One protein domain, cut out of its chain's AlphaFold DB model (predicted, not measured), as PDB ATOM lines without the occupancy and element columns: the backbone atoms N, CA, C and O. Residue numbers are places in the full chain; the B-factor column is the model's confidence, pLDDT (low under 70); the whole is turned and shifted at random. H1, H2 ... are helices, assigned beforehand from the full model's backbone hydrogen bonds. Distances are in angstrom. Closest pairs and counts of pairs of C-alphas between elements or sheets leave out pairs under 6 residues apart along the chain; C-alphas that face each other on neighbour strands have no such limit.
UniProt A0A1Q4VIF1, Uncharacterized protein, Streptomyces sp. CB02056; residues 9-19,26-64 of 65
ATOM      1  N   LEU A   9      58.014  35.680  29.382       88.56
ATOM      2  CA  LEU A   9      57.878  34.511  30.253       88.56
ATOM      3  C   LEU A   9      58.141  34.853  31.723       88.56
ATOM      4  O   LEU A   9      57.427  34.372  32.594       88.56
ATOM      5  N   ALA A  10      59.134  35.706  31.997       93.56
ATOM      6  CA  ALA A  10      59.408  36.168  33.356       93.56
ATOM      7  C   ALA A  10      58.214  36.935  33.948       93.56
ATOM      8  O   ALA A  10      57.786  36.624  35.051       93.56
ATOM      9  N   ARG A  11      57.619  37.866  33.186       93.00
ATOM     10  CA  ARG A  11      56.430  38.607  33.642       93.00
ATOM     11  C   ARG A  11      55.230  37.703  33.900       93.00
ATOM     12  O   ARG A  11      54.498  37.946  34.849       93.00
ATOM     13  N   ASP A  12      55.006  36.705  33.048       93.12
ATOM     14  CA  ASP A  12      53.914  35.751  33.248       93.12
ATOM     15  C   ASP A  12      54.122  34.932  34.524       93.12
ATOM     16  O   ASP A  12      53.184  34.781  35.297       93.12
ATOM     17  N   ASN A  13      55.351  34.478  34.787       93.50
ATOM     18  CA  ASN A  13      55.672  33.773  36.027       93.50
ATOM     19  C   ASN A  13      55.458  34.671  37.260       93.50
ATOM     20  O   ASN A  13      54.814  34.237  38.205       93.50
ATOM     21  N   ASP A  14      55.902  35.934  37.222       96.31
ATOM     22  CA  ASP A  14      55.687  36.877  38.331       96.31
ATOM     23  C   ASP A  14      54.186  37.090  38.621       96.31
ATOM     24  O   ASP A  14      53.770  37.210  39.773       96.31
ATOM     25  N   LYS A  15      53.350  37.143  37.573       95.00
ATOM     26  CA  LYS A  15      51.895  37.276  37.721       95.00
ATOM     27  C   LYS A  15      51.256  36.000  38.273       95.00
ATOM     28  O   LYS A  15      50.334  36.098  39.077       95.00
ATOM     29  N   GLU A  16      51.717  34.820  37.861       93.88
ATOM     30  CA  GLU A  16      51.236  33.548  38.419       93.88
ATOM     31  C   GLU A  16      51.603  33.385  39.887       93.88
ATOM     32  O   GLU A  16      50.755  32.993  40.686       93.88
ATOM     33  N   ASP A  17      52.827  33.762  40.262       96.75
ATOM     34  CA  ASP A  17      53.255  33.799  41.662       96.75
ATOM     35  C   ASP A  17      52.373  34.760  42.486       96.75
ATOM     36  O   ASP A  17      52.149  34.548  43.679       96.75
ATOM     37  N   ALA A  18      51.805  35.788  41.843       96.19
ATOM     38  CA  ALA A  18      50.815  36.699  42.419       96.19
ATOM     39  C   ALA A  18      49.354  36.197  42.338       96.19
ATOM     40  O   ALA A  18      48.442  36.911  42.762       96.19
ATOM     41  N   GLY A  19      49.113  34.984  41.830       95.06
ATOM     42  CA  GLY A  19      47.800  34.329  41.789       95.06
ATOM     43  C   GLY A  19      47.058  34.388  40.450       95.06
ATOM     44  O   GLY A  19      45.876  34.047  40.407       95.06
ATOM     45  N   GLU A  26      49.965  35.481  28.878       84.75
ATOM     46  CA  GLU A  26      50.115  36.125  27.569       84.75
ATOM     47  C   GLU A  26      51.025  35.311  26.636       84.75
ATOM     48  O   GLU A  26      50.898  35.384  25.415       84.75
ATOM     49  N   THR A  27      51.961  34.539  27.194       86.69
ATOM     50  CA  THR A  27      52.904  33.692  26.448       86.69
ATOM     51  C   THR A  27      52.370  32.302  26.114       86.69
ATOM     52  O   THR A  27      53.056  31.549  25.416       86.69
ATOM     53  N   CYS A  28      51.169  31.935  26.574       85.06
ATOM     54  CA  CYS A  28      50.594  30.635  26.252       85.06
ATOM     55  C   CYS A  28      50.248  30.568  24.760       85.06
ATOM     56  O   CYS A  28      49.353  31.258  24.274       85.06
ATOM     57  N   PHE A  29      50.952  29.702  24.028       78.94
ATOM     58  CA  PHE A  29      50.756  29.521  22.589       78.94
ATOM     59  C   PHE A  29      49.311  29.132  22.242       78.94
ATOM     60  O   PHE A  29      48.774  29.609  21.249       78.94
ATOM     61  N   THR A  30      48.660  28.323  23.082       74.62
ATOM     62  CA  THR A  30      47.254  27.937  22.898       74.62
ATOM     63  C   THR A  30      46.313  29.135  23.020       74.62
ATOM     64  O   THR A  30      45.431  29.281  22.181       74.62
ATOM     65  N   HIS A  31      46.526  30.029  23.995       72.88
ATOM     66  CA  HIS A  31      45.740  31.263  24.111       72.88
ATOM     67  C   HIS A  31      46.014  32.234  22.971       72.88
ATOM     68  O   HIS A  31      45.080  32.843  22.470       72.88
ATOM     69  N   GLN A  32      47.259  32.346  22.510       74.88
ATOM     70  CA  GLN A  32      47.589  33.174  21.347       74.88
ATOM     71  C   GLN A  32      46.938  32.647  20.063       74.88
ATOM     72  O   GLN A  32      46.394  33.431  19.289       74.88
ATOM     73  N   ALA A  33      46.966  31.329  19.846       78.06
ATOM     74  CA  ALA A  33      46.314  30.692  18.707       78.06
ATOM     75  C   ALA A  33      44.794  30.863  18.778       78.06
ATOM     76  O   ALA A  33      44.182  31.302  17.810       78.06
ATOM     77  N   TRP A  34      44.198  30.611  19.948       73.75
ATOM     78  CA  TRP A  34      42.771  30.817  20.153       73.75
ATOM     79  C   TRP A  34      42.380  32.283  19.969       73.75
ATOM     80  O   TRP A  34      41.446  32.546  19.230       73.75
ATOM     81  N   ALA A  35      43.111  33.239  20.546       73.88
ATOM     82  CA  ALA A  35      42.850  34.667  20.380       73.88
ATOM     83  C   ALA A  35      42.934  35.106  18.910       73.88
ATOM     84  O   ALA A  35      42.061  35.839  18.458       73.88
ATOM     85  N   GLY A  36      43.927  34.626  18.152       76.06
ATOM     86  CA  GLY A  36      44.037  34.905  16.717       76.06
ATOM     87  C   GLY A  36      42.890  34.297  15.904       76.06
ATOM     88  O   GLY A  36      42.262  34.980  15.093       76.06
ATOM     89  N   ASP A  37      42.555  33.032  16.162       76.38
ATOM     90  CA  ASP A  37      41.433  32.354  15.505       76.38
ATOM     91  C   ASP A  37      40.090  33.019  15.853       76.38
ATOM     92  O   ASP A  37      39.193  33.126  15.017       76.38
ATOM     93  N   CYS A  38      39.956  33.493  17.089       73.56
ATOM     94  CA  CYS A  38      38.772  34.119  17.661       73.56
ATOM     95  C   CYS A  38      38.605  35.568  17.164       73.56
ATOM     96  O   CYS A  38      37.494  35.948  16.794       73.56
ATOM     97  N   GLU A  39      39.687  36.344  17.026       70.94
ATOM     98  CA  GLU A  39      39.661  37.729  16.521       70.94
ATOM     99  C   GLU A  39      38.983  37.829  15.146       70.94
ATOM    100  O   GLU A  39      38.215  38.756  14.894       70.94
ATOM    101  N   SER A  40      39.196  36.838  14.279       69.19
ATOM    102  CA  SER A  40      38.573  36.789  12.948       69.19
ATOM    103  C   SER A  40      37.097  36.364  12.948       69.19
ATOM    104  O   SER A  40      36.399  36.544  11.948       69.19
ATOM    105  N   ARG A  41      36.607  35.788  14.053       70.12
ATOM    106  CA  ARG A  41      35.266  35.190  14.165       70.12
ATOM    107  C   ARG A  41      34.284  36.051  14.953       70.12
ATOM    108  O   ARG A  41      33.082  35.805  14.866       70.12
ATOM    109  N   HIS A  42      34.764  37.060  15.678       69.56
ATOM    110  CA  HIS A  42      33.912  38.004  16.394       69.56
ATOM    111  C   HIS A  42      33.743  39.302  15.611       69.56
ATOM    112  O   HIS A  42      34.698  40.021  15.324       69.56
ATOM    113  N   VAL A  43      32.490  39.641  15.307       74.38
ATOM    114  CA  VAL A  43      32.149  41.002  14.891       74.38
ATOM    115  C   VAL A  43      32.370  41.906  16.101       74.38
ATOM    116  O   VAL A  43      31.851  41.623  17.183       74.38
ATOM    117  N   ARG A  44      33.154  42.981  15.943       75.75
ATOM    118  CA  ARG A  44      33.327  43.957  17.027       75.75
ATOM    119  C   ARG A  44      31.956  44.515  17.420       75.75
ATOM    120  O   ARG A  44      31.235  44.968  16.527       75.75
ATOM    121  N   PRO A  45      31.611  44.541  18.719       80.75
ATOM    122  CA  PRO A  45      30.371  45.152  19.162       80.75
ATOM    123  C   PRO A  45      30.319  46.616  18.725       80.75
ATOM    124  O   PRO A  45      31.266  47.380  18.932       80.75
ATOM    125  N   THR A  46      29.210  47.016  18.118       88.00
ATOM    126  CA  THR A  46      28.870  48.422  17.905       88.00
ATOM    127  C   THR A  46      28.085  48.939  19.107       88.00
ATOM    128  O   THR A  46      27.423  48.163  19.802       88.00
ATOM    129  N   ALA A  47      28.105  50.254  19.338       91.25
ATOM    130  CA  ALA A  47      27.275  50.873  20.376       91.25
ATOM    131  C   ALA A  47      25.788  50.498  20.222       91.25
ATOM    132  O   ALA A  47      25.102  50.264  21.210       91.25
ATOM    133  N   GLU A  48      25.322  50.368  18.978       90.62
ATOM    134  CA  GLU A  48      23.977  49.898  18.644       90.62
ATOM    135  C   GLU A  48      23.747  48.438  19.057       90.62
ATOM    136  O   GLU A  48      22.753  48.154  19.717       90.62
ATOM    137  N   SER A  49      24.674  47.523  18.746       89.06
ATOM    138  CA  SER A  49      24.547  46.112  19.143       89.06
ATOM    139  C   SER A  49      24.532  45.933  20.663       89.06
ATOM    140  O   SER A  49      23.737  45.156  21.181       89.06
ATOM    141  N   ILE A  50      25.340  46.719  21.383       91.94
ATOM    142  CA  ILE A  50      25.390  46.705  22.847       91.94
ATOM    143  C   ILE A  50      24.072  47.230  23.424       91.94
ATOM    144  O   ILE A  50      23.526  46.642  24.355       91.94
ATOM    145  N   LEU A  51      23.546  48.328  22.871       92.94
ATOM    146  CA  LEU A  51      22.277  48.901  23.316       92.94
ATOM    147  C   LEU A  51      21.109  47.942  23.058       92.94
ATOM    148  O   LEU A  51      20.262  47.764  23.930       92.94
ATOM    149  N   PHE A  52      21.077  47.308  21.884       93.94
ATOM    150  CA  PHE A  52      20.064  46.312  21.549       93.94
ATOM    151  C   PHE A  52      20.110  45.121  22.510       93.94
ATOM    152  O   PHE A  52      19.076  44.724  23.043       93.94
ATOM    153  N   GLU A  53      21.301  44.583  22.779       91.31
ATOM    154  CA  GLU A  53      21.465  43.453  23.692       91.31
ATOM    155  C   GLU A  53      21.052  43.808  25.126       91.31
ATOM    156  O   GLU A  53      20.349  43.033  25.773       91.31
ATOM    157  N   ALA A  54      21.381  45.013  25.600       92.62
ATOM    158  CA  ALA A  54      20.944  45.491  26.910       92.62
ATOM    159  C   ALA A  54      19.411  45.577  27.023       92.62
ATOM    160  O   ALA A  54      18.843  45.113  28.012       92.62
ATOM    161  N   LEU A  55      18.735  46.125  26.005       93.25
ATOM    162  CA  LEU A  55      17.271  46.221  25.971       93.25
ATOM    163  C   LEU A  55      16.601  44.843  25.875       93.25
ATOM    164  O   LEU A  55      15.576  44.612  26.513       93.25
ATOM    165  N   TYR A  56      17.189  43.920  25.113       92.75
ATOM    166  CA  TYR A  56      16.702  42.546  24.991       92.75
ATOM    167  C   TYR A  56      16.826  41.763  26.306       92.75
ATOM    168  O   TYR A  56      15.906  41.054  26.715       92.75
ATOM    169  N   LEU A  57      17.951  41.907  27.011       92.81
ATOM    170  CA  LEU A  57      18.133  41.286  28.323       92.81
ATOM    171  C   LEU A  57      17.163  41.861  29.362       92.81
ATOM    172  O   LEU A  57      16.627  41.104  30.176       92.81
ATOM    173  N   ASP A  58      16.908  43.170  29.318       93.38
ATOM    174  CA  ASP A  58      15.929  43.817  30.192       93.38
ATOM    175  C   ASP A  58      14.501  43.322  29.909       93.38
ATOM    176  O   ASP A  58      13.770  42.991  30.843       93.38
ATOM    177  N   SER A  59      14.123  43.144  28.636       92.00
ATOM    178  CA  SER A  59      12.805  42.598  28.282       92.00
ATOM    179  C   SER A  59      12.620  41.162  28.778       92.00
ATOM    180  O   SER A  59      11.594  40.858  29.374       92.00
ATOM    181  N   ILE A  60      13.629  40.290  28.637       93.44
ATOM    182  CA  ILE A  60      13.576  38.921  29.187       93.44
ATOM    183  C   ILE A  60      13.402  38.941  30.707       93.44
ATOM    184  O   ILE A  60      12.703  38.095  31.270       93.44
ATOM    185  N   ARG A  61      14.082  39.867  31.389       88.75
ATOM    186  CA  ARG A  61      14.015  39.984  32.846       88.75
ATOM    187  C   ARG A  61      12.630  40.431  33.308       88.75
ATOM    188  O   ARG A  61      12.147  39.911  34.308       88.75
ATOM    189  N   ASN A  62      12.008  41.340  32.561       82.38
ATOM    190  CA  ASN A  62      10.677  41.867  32.847       82.38
ATOM    191  C   ASN A  62       9.546  40.908  32.425       82.38
ATOM    192  O   ASN A  62       8.517  40.885  33.085       82.38
ATOM    193  N   ASP A  63       9.751  40.060  31.411       72.31
ATOM    194  CA  ASP A  63       8.787  39.025  30.983       72.31
ATOM    195  C   ASP A  63       8.741  37.801  31.920       72.31
ATOM    196  O   ASP A  63       7.858  36.948  31.810       72.31
ATOM    197  N   ARG A  64       9.718  37.669  32.825       59.62
ATOM    198  CA  ARG A  64       9.815  36.570  33.803       59.62
ATOM    199  C   ARG A  64       9.378  36.963  35.222       59.62
ATOM    200  O   ARG A  64       9.547  36.143  36.128       59.62
TER     201      ARG A  64
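AT A GLANCE: This is residues 9 to 19 and 26 to 64 of the 65 residues of an uncharacterized protein of Streptomyces sp. CB02056 (UniProt A0A1Q4VIF1). Three helices are strung out along an open, extended arch, with H1 and H2 toward one end and H3, the longest, at the other. The link from H2 to H3 bridges the open stretch between them. The printed part has 50 residues, with three named helices in the order H1, H2, H3 and no named strand; the class is all helix. It is extended, with a radius of gyration of the C-alphas of 18.2 A and spans of 49 by 28 by 18 A.

HOW THE PARTS SIT: H1, residues 9 to 17, is apart from H2, residues 29 to 39. H3, residues 47 to 63, is apart from both. Residues 29 to 64 stand free. In H1, H2 and H3 every O i to N i+4 pair is within hydrogen-bond range.

IN THESE COORDINATES: H1 begins at C-alpha 9 (57.878, 34.511, 30.253) and is 12.3 A long. H2 is 15.1 A long. H3 is 24.4 A long and ends at C-alpha 63 (8.787, 39.025, 30.983).

THE WHOLE: The farthest C-alphas, those of Ala 10 and Asp 63, are 50.8 A apart. Residues 20 to 25 are not printed; C-alphas 19 and 26 are 14.5 A apart across this cut. The link from H2 to H3 is short, with 7 residues. Residues 40, 42 and 64 have pLDDT under 70.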